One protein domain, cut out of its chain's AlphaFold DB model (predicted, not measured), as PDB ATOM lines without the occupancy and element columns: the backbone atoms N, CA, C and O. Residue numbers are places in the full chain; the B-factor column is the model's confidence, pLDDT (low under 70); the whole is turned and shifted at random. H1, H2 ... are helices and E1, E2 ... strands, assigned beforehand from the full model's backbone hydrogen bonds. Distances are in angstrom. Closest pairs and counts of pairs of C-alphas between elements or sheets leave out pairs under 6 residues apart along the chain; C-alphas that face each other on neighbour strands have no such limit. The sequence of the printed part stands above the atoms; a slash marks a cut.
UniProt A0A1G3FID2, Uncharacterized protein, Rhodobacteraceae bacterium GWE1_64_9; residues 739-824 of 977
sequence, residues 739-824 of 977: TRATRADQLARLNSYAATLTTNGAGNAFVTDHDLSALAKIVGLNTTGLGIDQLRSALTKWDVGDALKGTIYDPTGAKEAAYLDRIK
ATOM      1  N   THR A 739     139.744 198.010 103.480       83.44
ATOM      2  CA  THR A 739     140.097 197.119 102.361       83.44
ATOM      3  C   THR A 739     141.600 196.831 102.319       83.44
ATOM      4  O   THR A 739     142.017 195.691 102.105       83.44
ATOM      5  N   ARG A 740     142.430 197.854 102.555       83.00
ATOM      6  CA  ARG A 740     143.889 197.723 102.617       83.00
ATOM      7  C   ARG A 740     144.325 196.839 103.786       83.00
ATOM      8  O   ARG A 740     145.156 195.957 103.585       83.00
ATOM      9  N   ALA A 741     143.756 197.047 104.972       82.12
ATOM     10  CA  ALA A 741     144.054 196.272 106.172       82.12
ATOM     11  C   ALA A 741     143.661 194.796 106.012       82.12
ATOM     12  O   ALA A 741     144.472 193.919 106.298       82.12
ATOM     13  N   THR A 742     142.472 194.506 105.467       84.00
ATOM     14  CA  THR A 742     142.052 193.127 105.159       84.00
ATOM     15  C   THR A 742     143.005 192.457 104.173       84.00
ATOM     16  O   THR A 742     143.408 191.317 104.387       84.00
ATOM     17  N   ARG A 743     143.428 193.170 103.120       82.19
ATOM     18  CA  ARG A 743     144.386 192.632 102.147       82.19
ATOM     19  C   ARG A 743     145.758 192.366 102.770       82.19
ATOM     20  O   ARG A 743     146.385 191.365 102.438       82.19
ATOM     21  N   ALA A 744     146.221 193.236 103.666       80.69
ATOM     22  CA  ALA A 744     147.484 193.053 104.379       80.69
ATOM     23  C   ALA A 744     147.448 191.834 105.320       80.69
ATOM     24  O   ALA A 744     148.394 191.052 105.324       80.69
ATOM     25  N   ASP A 745     146.346 191.624 106.048       84.12
ATOM     26  CA  ASP A 745     146.152 190.434 106.891       84.12
ATOM     27  C   ASP A 745     146.133 189.140 106.059       84.12
ATOM     28  O   ASP A 745     146.829 188.172 106.371       84.12
ATOM     29  N   GLN A 746     145.416 189.143 104.929       82.81
ATOM     30  CA  GLN A 746     145.389 188.012 103.996       82.81
ATOM     31  C   GLN A 746     146.786 187.677 103.456       82.81
ATOM     32  O   GLN A 746     147.146 186.502 103.380       82.81
ATOM     33  N   LEU A 747     147.598 188.691 103.135       80.00
ATOM     34  CA  LEU A 747     148.987 188.505 102.705       80.00
ATOM     35  C   LEU A 747     149.879 187.960 103.828       80.00
ATOM     36  O   LEU A 747     150.670 187.052 103.588       80.00
ATOM     37  N   ALA A 748     149.734 188.451 105.059       81.50
ATOM     38  CA  ALA A 748     150.495 187.942 106.200       81.50
ATOM     39  C   ALA A 748     150.192 186.457 106.469       81.50
ATOM     40  O   ALA A 748     151.101 185.656 106.711       81.50
ATOM     41  N   ARG A 749     148.918 186.065 106.362       82.69
ATOM     42  CA  ARG A 749     148.478 184.671 106.512       82.69
ATOM     43  C   ARG A 749     148.953 183.786 105.360       82.69
ATOM     44  O   ARG A 749     149.361 182.654 105.611       82.69
ATOM     45  N   LEU A 750     148.953 184.300 104.128       82.50
ATOM     46  CA  LEU A 750     149.536 183.618 102.969       82.50
ATOM     47  C   LEU A 750     151.028 183.359 103.168       82.50
ATOM     48  O   LEU A 750     151.460 182.224 103.014       82.50
ATOM     49  N   ASN A 751     151.795 184.376 103.567       79.94
ATOM     50  CA  ASN A 751     153.234 184.247 103.797       79.94
ATOM     51  C   ASN A 751     153.542 183.258 104.926       79.94
ATOM     52  O   ASN A 751     154.469 182.462 104.813       79.94
ATOM     53  N   SER A 752     152.730 183.268 105.986       84.75
ATOM     54  CA  SER A 752     152.857 182.316 107.094       84.75
ATOM     55  C   SER A 752     152.614 180.872 106.643       84.75
ATOM     56  O   SER A 752     153.347 179.981 107.056       84.75
ATOM     57  N   TYR A 753     151.625 180.634 105.771       85.75
ATOM     58  CA  TYR A 753     151.369 179.307 105.196       85.75
ATOM     59  C   TYR A 753     152.442 178.913 104.169       85.75
ATOM     60  O   TYR A 753     152.919 177.787 104.160       85.75
ATOM     61  N   ALA A 754     152.882 179.841 103.319       81.62
ATOM     62  CA  ALA A 754     153.932 179.584 102.337       81.62
ATOM     63  C   ALA A 754     155.270 179.219 103.003       81.62
ATOM     64  O   ALA A 754     155.996 178.372 102.491       81.62
ATOM     65  N   ALA A 755     155.570 179.799 104.169       81.94
ATOM     66  CA  ALA A 755     156.760 179.477 104.953       81.94
ATOM     67  C   ALA A 755     156.772 178.038 105.504       81.94
ATOM     68  O   ALA A 755     157.844 177.541 105.845       81.94
ATOM     69  N   THR A 756     155.620 177.357 105.587       85.81
ATOM     70  CA  THR A 756     155.565 175.942 105.995       85.81
ATOM     71  C   THR A 756     155.818 174.974 104.841       85.81
ATOM     72  O   THR A 756     155.937 173.775 105.080       85.81
ATOM     73  N   LEU A 757     155.883 175.464 103.601       87.88
ATOM     74  CA  LEU A 757     156.082 174.639 102.412       87.88
ATOM     75  C   LEU A 757     157.570 174.473 102.094       87.88
ATOM     76  O   LEU A 757     158.369 175.404 102.226       87.88
ATOM     77  N   THR A 758     157.941 173.296 101.594       88.19
ATOM     78  CA  THR A 758     159.291 173.054 101.082       88.19
ATOM     79  C   THR A 758     159.535 173.913  99.844       88.19
ATOM     80  O   THR A 758     158.713 173.958  98.926       88.19
ATOM     81  N   THR A 759     160.688 174.580  99.787       87.44
ATOM     82  CA  THR A 759     161.097 175.399  98.640       87.44
ATOM     83  C   THR A 759     162.321 174.810  97.953       87.44
ATOM     84  O   THR A 759     163.180 174.198  98.586       87.44
ATOM     85  N   ASN A 760     162.405 174.977  96.634       84.62
ATOM     86  CA  ASN A 760     163.594 174.598  95.880       84.62
ATOM     87  C   ASN A 760     164.696 175.678  95.970       84.62
ATOM     88  O   ASN A 760     164.500 176.759  96.521       84.62
ATOM     89  N   GLY A 761     165.853 175.438  95.342       79.19
ATOM     90  CA  GLY A 761     166.966 176.403  95.327       79.19
ATOM     91  C   GLY A 761     166.680 177.747  94.630       79.19
ATOM     92  O   GLY A 761     167.471 178.673  94.782       79.19
ATOM     93  N   ALA A 762     165.574 177.866  93.887       81.62
ATOM     94  CA  ALA A 762     165.101 179.117  93.286       81.62
ATOM     95  C   ALA A 762     164.067 179.853  94.165       81.62
ATOM     96  O   ALA A 762     163.696 180.980  93.848       81.62
ATOM     97  N   GLY A 763     163.633 179.246  95.277       77.00
ATOM     98  CA  GLY A 763     162.617 179.791  96.178       77.00
ATOM     99  C   GLY A 763     161.175 179.432  95.809       77.00
ATOM    100  O   GLY A 763     160.260 179.945  96.449       77.00
ATOM    101  N   ASN A 764     160.956 178.552  94.825       85.25
ATOM    102  CA  ASN A 764     159.611 178.122  94.441       85.25
ATOM    103  C   ASN A 764     159.099 177.071  95.437       85.25
ATOM    104  O   ASN A 764     159.805 176.088  95.686       85.25
ATOM    105  N   ALA A 765     157.881 177.237  95.954       85.94
ATOM    106  CA  ALA A 765     157.274 176.307  96.911       85.94
ATOM    107  C   ALA A 765     156.624 175.105  96.208       85.94
ATOM    108  O   ALA A 765     155.891 175.290  95.233       85.94
ATOM    109  N   PHE A 766     156.858 173.885  96.693       88.12
ATOM    110  CA  PHE A 766     156.118 172.698  96.252       88.12
ATOM    111  C   PHE A 766     154.706 172.730  96.853       88.12
ATOM    112  O   PHE A 766     154.554 172.962  98.050       88.12
ATOM    113  N   VAL A 767     153.675 172.566  96.020       88.25
ATOM    114  CA  VAL A 767     152.265 172.648  96.439       88.25
ATOM    115  C   VAL A 767     151.467 171.443  95.957       88.25
ATOM    116  O   VAL A 767     151.491 171.101  94.769       88.25
ATOM    117  N   THR A 768     150.714 170.846  96.878       89.19
ATOM    118  CA  THR A 768     149.712 169.809  96.597       89.19
ATOM    119  C   THR A 768     148.323 170.422  96.360       89.19
ATOM    120  O   THR A 768     148.105 171.625  96.539       89.19
ATOM    121  N   ASP A 769     147.340 169.594  96.005       84.81
ATOM    122  CA  ASP A 769     145.931 170.003  95.857       84.81
ATOM    123  C   ASP A 769     145.345 170.543  97.168       84.81
ATOM    124  O   ASP A 769     144.548 171.491  97.185       84.81
ATOM    125  N   HIS A 770     145.776 169.946  98.280       86.44
ATOM    126  CA  HIS A 770     145.422 170.383  99.620       86.44
ATOM    127  C   HIS A 770     145.977 171.786  99.897       86.44
ATOM    128  O   HIS A 770     145.238 172.656 100.363       86.44
ATOM    129  N   ASP A 771     147.235 172.041  99.531       87.00
ATOM    130  CA  ASP A 771     147.881 173.340  99.743       87.00
ATOM    131  C   ASP A 771     147.262 174.438  98.887       87.00
ATOM    132  O   ASP A 771     147.003 175.533  99.381       87.00
ATOM    133  N   LEU A 772     146.933 174.143  97.628       84.75
ATOM    134  CA  LEU A 772     146.218 175.084  96.764       84.75
ATOM    135  C   LEU A 772     144.835 175.435  97.324       84.75
ATOM    136  O   LEU A 772     144.427 176.597  97.297       84.75
ATOM    137  N   SER A 773     144.130 174.450  97.882       84.44
ATOM    138  CA  SER A 773     142.833 174.667  98.528       84.44
ATOM    139  C   SER A 773     142.958 175.486  99.817       84.44
ATOM    140  O   SER A 773     142.115 176.344 100.089       84.44
ATOM    141  N   ALA A 774     144.005 175.256 100.611       86.75
ATOM    142  CA  ALA A 774     144.288 176.017 101.825       86.75
ATOM    143  C   ALA A 774     144.663 177.475 101.508       86.75
ATOM    144  O   ALA A 774     144.079 178.395 102.082       86.75
ATOM    145  N   LEU A 775     145.547 177.695 100.530       85.50
ATOM    146  CA  LEU A 775     145.925 179.022 100.038       85.50
ATOM    147  C   LEU A 775     144.707 179.790  99.504       85.50
ATOM    148  O   LEU A 775     144.511 180.953  99.852       85.50
ATOM    149  N   ALA A 776     143.839 179.132  98.729       84.62
ATOM    150  CA  ALA A 776     142.610 179.733  98.213       84.62
ATOM    151  C   ALA A 776     141.634 180.145  99.332       84.62
ATOM    152  O   ALA A 776     141.050 181.229  99.277       84.62
ATOM    153  N   LYS A 777     141.498 179.335 100.389       86.00
ATOM    154  CA  LYS A 777     140.685 179.691 101.565       86.00
ATOM    155  C   LYS A 777     141.255 180.889 102.328       86.00
ATOM    156  O   LYS A 777     140.481 181.719 102.799       86.00
ATOM    157  N   ILE A 778     142.582 181.010 102.434       85.38
ATOM    158  CA  ILE A 778     143.244 182.134 103.121       85.38
ATOM    159  C   ILE A 778     142.929 183.471 102.433       85.38
ATOM    160  O   ILE A 778     142.640 184.454 103.115       85.38
ATOM    161  N   VAL A 779     142.898 183.501 101.098       82.88
ATOM    162  CA  VAL A 779     142.524 184.704 100.327       82.88
ATOM    163  C   VAL A 779     141.011 184.908 100.189       82.88
ATOM    164  O   VAL A 779     140.569 185.828  99.504       82.88
ATOM    165  N   GLY A 780     140.199 184.073 100.846       81.81
ATOM    166  CA  GLY A 780     138.742 184.190 100.844       81.81
ATOM    167  C   GLY A 780     138.073 183.780  99.530       81.81
ATOM    168  O   GLY A 780     136.956 184.215  99.258       81.81
ATOM    169  N   LEU A 781     138.725 182.955  98.702       82.44
ATOM    170  CA  LEU A 781     138.097 182.387  97.511       82.44
ATOM    171  C   LEU A 781     137.139 181.263  97.915       82.44
ATOM    172  O   LEU A 781     137.496 180.361  98.675       82.44
ATOM    173  N   ASN A 782     135.922 181.289  97.370       81.75
ATOM    174  CA  ASN A 782     135.013 180.156  97.483       81.75
ATOM    175  C   ASN A 782     135.546 179.009  96.615       81.75
ATOM    176  O   ASN A 782     135.488 179.078  95.391       81.75
ATOM    177  N   THR A 783     136.074 177.964  97.250       79.12
ATOM    178  CA  THR A 783     136.658 176.801  96.565       79.12
ATOM    179  C   THR A 783     135.611 175.784  96.104       79.12
ATOM    180  O   THR A 783     135.956 174.784  95.481       79.12
ATOM    181  N   THR A 784     134.333 175.994  96.430       81.31
ATOM    182  CA  THR A 784     133.258 175.034  96.149       81.31
ATOM    183  C   THR A 784     132.987 174.968  94.647       81.31
ATOM    184  O   THR A 784     132.576 175.957  94.047       81.31
ATOM    185  N   GLY A 785     133.209 173.798  94.042       77.62
ATOM    186  CA  GLY A 785     132.960 173.558  92.615       77.62
ATOM    187  C   GLY A 785     134.038 174.082  91.659       77.62
ATOM    188  O   GLY A 785     133.850 173.982  90.449       77.62
ATOM    189  N   LEU A 786     135.156 174.619  92.165       79.62
ATOM    190  CA  LEU A 786     136.287 175.036  91.332       79.62
ATOM    191  C   LEU A 786     137.274 173.884  91.122       79.62
ATOM    192  O   LEU A 786     137.692 173.229  92.076       79.62
ATOM    193  N   GLY A 787     137.683 173.674  89.871       83.25
ATOM    194  CA  GLY A 787     138.781 172.773  89.521       83.25
ATOM    195  C   GLY A 787     140.153 173.356  89.881       83.25
ATOM    196  O   GLY A 787     140.314 174.564  90.062       83.25
ATOM    197  N   ILE A 788     141.176 172.504  89.937       78.38
ATOM    198  CA  ILE A 788     142.532 172.880  90.375       78.38
ATOM    199  C   ILE A 788     143.149 173.971  89.486       78.38
ATOM    200  O   ILE A 788     143.732 174.926  89.996       78.38
ATOM    201  N   ASP A 789     142.956 173.908  88.168       79.44
ATOM    202  CA  ASP A 789     143.458 174.936  87.244       79.44
ATOM    203  C   ASP A 789     142.755 176.288  87.423       79.44
ATOM    204  O   ASP A 789     143.359 177.347  87.225       79.44
ATOM    205  N   GLN A 790     141.493 176.271  87.860       81.75
ATOM    206  CA  GLN A 790     140.747 177.484  88.193       81.75
ATOM    207  C   GLN A 790     141.249 178.082  89.511       81.75
ATOM    208  O   GLN A 790     141.420 179.297  89.595       81.75
ATOM    209  N   LEU A 791     141.562 177.246  90.507       80.69
ATOM    210  CA  LEU A 791     142.177 177.684  91.765       80.69
ATOM    211  C   LEU A 791     143.573 178.275  91.535       80.69
ATOM    212  O   LEU A 791     143.864 179.364  92.026       80.69
ATOM    213  N   ARG A 792     144.413 177.620  90.725       78.69
ATOM    214  CA  ARG A 792     145.746 178.128  90.361       78.69
ATOM    215  C   ARG A 792     145.652 179.468  89.638       78.69
ATOM    216  O   ARG A 792     146.339 180.411  90.012       78.69
ATOM    217  N   SER A 793     144.751 179.576  88.664       80.38
ATOM    218  CA  SER A 793     144.517 180.818  87.910       80.38
ATOM    219  C   SER A 793     143.898 181.940  88.760       80.38
ATOM    220  O   SER A 793     144.054 183.118  88.445       80.38
ATOM    221  N   ALA A 794     143.173 181.607  89.829       76.94
ATOM    222  CA  ALA A 794     142.661 182.584  90.788       76.94
ATOM    223  C   ALA A 794     143.761 183.079  91.745       76.94
ATOM    224  O   ALA A 794     143.793 184.264  92.084       76.94
ATOM    225  N   LEU A 795     144.681 182.191  92.134       77.06
ATOM    226  CA  LEU A 795     145.820 182.496  93.002       77.06
ATOM    227  C   LEU A 795     146.928 183.286  92.288       77.06
ATOM    228  O   LEU A 795     147.579 184.101  92.934       77.06
ATOM    229  N   THR A 796     147.092 183.167  90.964       73.38
ATOM    230  CA  THR A 796     148.083 183.973  90.210       73.38
ATOM    231  C   THR A 796     147.835 185.484  90.295       73.38
ATOM    232  O   THR A 796     148.769 186.276  90.200       73.38
ATOM    233  N   LYS A 797     146.594 185.925  90.548       71.06
ATOM    234  CA  LYS A 797     146.268 187.349  90.784       71.06
ATOM    235  C   LYS A 797     146.827 187.894  92.106       71.06
ATOM    236  O   LYS A 797     146.872 189.110  92.291       71.06
ATOM    237  N   TRP A 798     147.237 187.004  93.007       68.69
ATOM    238  CA  TRP A 798     147.880 187.307  94.288       68.69
ATOM    239  C   TRP A 798     149.409 187.131  94.239       68.69
ATOM    240  O   TRP A 798     150.085 187.436  95.214       68.69
ATOM    241  N   ASP A 799     149.943 186.692  93.095       61.47
ATOM    242  CA  ASP A 799     151.356 186.346  92.867       61.47
ATOM    243  C   ASP A 799     152.215 187.573  92.479       61.47
ATOM    244  O   ASP A 799     153.443 187.558  92.530       61.47
ATOM    245  N   VAL A 800     151.574 188.692  92.116       52.97
ATOM    246  CA  VAL A 800     152.249 189.918  91.660       52.97
ATOM    247  C   VAL A 800     152.689 190.770  92.860       52.97
ATOM    248  O   VAL A 800     152.023 191.738  93.221       52.97
ATOM    249  N   GLY A 801     153.818 190.399  93.476       52.31
ATOM    250  CA  GLY A 801     154.561 191.256  94.414       52.31
ATOM    251  C   GLY A 801     154.864 190.662  95.796       52.31
ATOM    252  O   GLY A 801     154.394 191.202  96.786       52.31
ATOM    253  N   ASP A 802     155.713 189.629  95.864       52.44
ATOM    254  CA  ASP A 802     156.400 189.108  97.074       52.44
ATOM    255  C   ASP A 802     155.719 188.051  97.975       52.44
ATOM    256  O   ASP A 802     156.333 187.651  98.962       52.44
ATOM    257  N   ALA A 803     154.541 187.495  97.659       56.06
ATOM    258  CA  ALA A 803     153.903 186.519  98.570       56.06
ATOM    259  C   ALA A 803     154.155 185.027  98.248       56.06
ATOM    260  O   ALA A 803     154.265 184.197  99.148       56.06
ATOM    261  N   LEU A 804     154.296 184.666  96.971       57.31
ATOM    262  CA  LEU A 804     154.685 183.328  96.523       57.31
ATOM    263  C   LEU A 804     155.772 183.535  95.469       57.31
ATOM    264  O   LEU A 804     155.531 184.130  94.429       57.31
ATOM    265  N   LYS A 805     157.010 183.102  95.712       60.25
ATOM    266  CA  LYS A 805     158.091 183.228  94.715       60.25
ATOM    267  C   LYS A 805     157.962 182.165  93.615       60.25
ATOM    268  O   LYS A 805     158.947 181.554  93.237       60.25
ATOM    269  N   GLY A 806     156.743 181.927  93.125       68.44
ATOM    270  CA  GLY A 806     156.384 180.824  92.240       68.44
ATOM    271  C   GLY A 806     156.025 179.535  92.990       68.44
ATOM    272  O   GLY A 806     156.590 179.211  94.035       68.44
ATOM    273  N   THR A 807     155.076 178.773  92.442       76.56
ATOM    274  CA  THR A 807     154.651 177.467  92.974       76.56
ATOM    275  C   THR A 807     154.979 176.339  91.993       76.56
ATOM    276  O   THR A 807     154.827 176.478  90.777       76.56
ATOM    277  N   ILE A 808     155.439 175.201  92.512       84.12
ATOM    278  CA  ILE A 808     155.652 173.960  91.766       84.12
ATOM    279  C   ILE A 808     154.515 173.019  92.123       84.12
ATOM    280  O   ILE A 808     154.467 172.476  93.221       84.12
ATOM    281  N   TYR A 809     153.613 172.813  91.171       86.44
ATOM    282  CA  TYR A 809     152.515 171.877  91.350       86.44
ATOM    283  C   TYR A 809     153.030 170.429  91.395       86.44
ATOM    284  O   TYR A 809     153.650 169.940  90.432       86.44
ATOM    285  N   ASP A 810     152.787 169.773  92.528       85.81
ATOM    286  CA  ASP A 810     153.213 168.414  92.851       85.81
ATOM    287  C   ASP A 810     152.098 167.658  93.599       85.81
ATOM    288  O   ASP A 810     152.182 167.446  94.808       85.81
ATOM    289  N   PRO A 811     151.028 167.247  92.898       83.00
ATOM    290  CA  PRO A 811     149.850 166.644  93.526       83.00
ATOM    291  C   PRO A 811     150.153 165.330  94.261       83.00
ATOM    292  O   PRO A 811     149.397 164.928  95.140       83.00
ATOM    293  N   THR A 812     151.254 164.657  93.916       85.06
ATOM    294  CA  THR A 812     151.649 163.367  94.497       85.06
ATOM    295  C   THR A 812     152.797 163.478  95.505       85.06
ATOM    296  O   THR A 812     153.221 162.450  96.027       85.06
ATOM    297  N   GLY A 813     153.356 164.675  95.735       84.69
ATOM    298  CA  GLY A 813     154.556 164.881  96.567       84.69
ATOM    299  C   GLY A 813     155.840 164.244  96.006       84.69
ATOM    300  O   GLY A 813     156.853 164.132  96.699       84.69
ATOM    301  N   ALA A 814     155.815 163.777  94.754       87.50
ATOM    302  CA  ALA A 814     156.909 162.996  94.179       87.50
ATOM    303  C   ALA A 814     158.097 163.883  93.781       87.50
ATOM    304  O   ALA A 814     159.252 163.460  93.868       87.50
ATOM    305  N   LYS A 815     157.828 165.121  93.354       87.31
ATOM    306  CA  LYS A 815     158.869 166.092  92.993       87.31
ATOM    307  C   LYS A 815     159.545 166.652  94.236       87.31
ATOM    308  O   LYS A 815     160.761 166.832  94.222       87.31
ATOM    309  N   GLU A 816     158.778 166.896  95.293       88.94
ATOM    310  CA  GLU A 816     159.295 167.275  96.604       88.94
ATOM    311  C   GLU A 816     160.192 166.165  97.163       88.94
ATOM    312  O   GLU A 816     161.343 166.427  97.508       88.94
ATOM    313  N   ALA A 817     159.728 164.911  97.157       85.69
ATOM    314  CA  ALA A 817     160.516 163.768  97.618       85.69
ATOM    315  C   ALA A 817     161.829 163.602  96.830       85.69
ATOM    316  O   ALA A 817     162.894 163.446  97.429       85.69
ATOM    317  N   ALA A 818     161.783 163.703  95.497       86.19
ATOM    318  CA  ALA A 818     162.976 163.642  94.653       86.19
ATOM    319  C   ALA A 818     163.940 164.816  94.906       86.19
ATOM    320  O   ALA A 818     165.161 164.648  94.868       86.19
ATOM    321  N   TYR A 819     163.409 166.013  95.179       86.94
ATOM    322  CA  TYR A 819     164.218 167.173  95.540       86.94
ATOM    323  C   TYR A 819     164.917 166.972  96.887       86.94
ATOM    324  O   TYR A 819     166.129 167.179  96.967       86.94
ATOM    325  N   LEU A 820     164.178 166.528  97.908       86.31
ATOM    326  CA  LEU A 820     164.703 166.242  99.243       86.31
ATOM    327  C   LEU A 820     165.777 165.148  99.211       86.31
ATOM    328  O   LEU A 820     166.801 165.282  99.877       86.31
ATOM    329  N   ASP A 821     165.595 164.104  98.403       85.44
ATOM    330  CA  ASP A 821     166.582 163.031  98.266       85.44
ATOM    331  C   ASP A 821     167.872 163.510  97.580       85.44
ATOM    332  O   ASP A 821     168.972 163.160  98.001       85.44
ATOM    333  N   ARG A 822     167.757 164.416  96.600       81.44
ATOM    334  CA  ARG A 822     168.910 165.030  95.925       81.44
ATOM    335  C   ARG A 822     169.734 165.943  96.839       81.44
ATOM    336  O   ARG A 822     170.924 166.122  96.593       81.44
ATOM    337  N   ILE A 823     169.110 166.571  97.837       81.75
ATOM    338  CA  ILE A 823     169.794 167.478  98.775       81.75
ATOM    339  C   ILE A 823     170.211 166.796 100.080       81.75
ATOM    340  O   ILE A 823     170.853 167.447 100.909       81.75
ATOM    341  N   LYS A 824     169.879 165.511 100.281       75.19
ATOM    342  CA  LYS A 824     170.403 164.750 101.418       75.19
ATOM    343  C   LYS A 824     171.932 164.736 101.339       75.19
ATOM    344  O   LYS A 824     172.486 164.316 100.321       75.19
TER     345      LYS A 824
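Overview. This is residues 739 to 824 of the 977 residues of an uncharacterized protein of Rhodobacteraceae bacterium GWE1_64_9 (UniProt A0A1G3FID2). A long helix, H1, and two shorter ones, H2 and H3, form a loose group in which H2 touches both of the others; a tiny two-strand sheet, E1 and E2, lies between this group and the last helix, H4. The longest axis runs from the first residue of H1, past H2, to the far end of H4, which touches no helix. The printed part has 86 residues, with four named helices and two named strands in the order H1, E1, H2, H3, E2, H4; the sheet, in the order E1, E2, is parallel and the class is mostly helix. The whole is compact, with a radius of gyration of the C-alphas of 13.3 A, yet elongated, spanning 44 by 27 by 17 A.

Arrangement. H1, residues 739 to 754, touches H2, residues 769 to 778, with its residues 746 to 753 alone. Their closest C-alphas, those of Gln 746 and Ile 778, are 6.3 A apart, and the two helices run opposite ways at a shallow tilt of 27 degrees. E1, residues 765 to 767, is the parallel neighbour of E2, residues 807 to 809, at 34 degrees between their directions. N 808 and O 765 are 2.8 A apart and N 767 and O 808 are 2.9 A apart, both within hydrogen-bond range. H2 touches H3, residues 788 to 798, running the same way at a steep tilt of 41 degrees; their closest C-alphas, those of Ala 776 and Leu 795, are 6.7 A apart. H1 and H3 are apart. E1, H2, H3 and E2 make a strand-helix-strand unit, two parallel neighbour strands with helices between them along the chain, and its crossover is right-handed. H2 and E2 are only just apart, at 8.2 A. H4, residues 814 to 823, has its closest C-alpha to E1 at Glu 816, 6.3 A from that of Phe 766. Every O i to N i+4 pair is within hydrogen-bond range in H1, H2 and H4; in H3 it is 5 of 7.

Along the chain. H1 begins at C-alpha 739, (140.097, 197.119, 102.361), and measures 22.3 A from first to last C-alpha. E1 is 6.2 A long, from Ala 765 to Val 767. H2 measures 14.4 A, from Asp 769 to Ile 778, and H3 15.9 A, beginning at C-alpha 788, (142.532, 172.880, 90.375). E2 is 6.2 A long, from Thr 807 to Tyr 809. H4 measures 14.4 A and ends at C-alpha 823, (169.794, 167.478, 98.775).

Size, cuts and confidence. The two C-alphas farthest apart are those of Thr 739 and Lys 824, at 44.4 A. The printed part has no cut and no long link. The mean pLDDT of the printed part is 80.5; residues 798 to 806, of which 798 belongs to H3, are under 70.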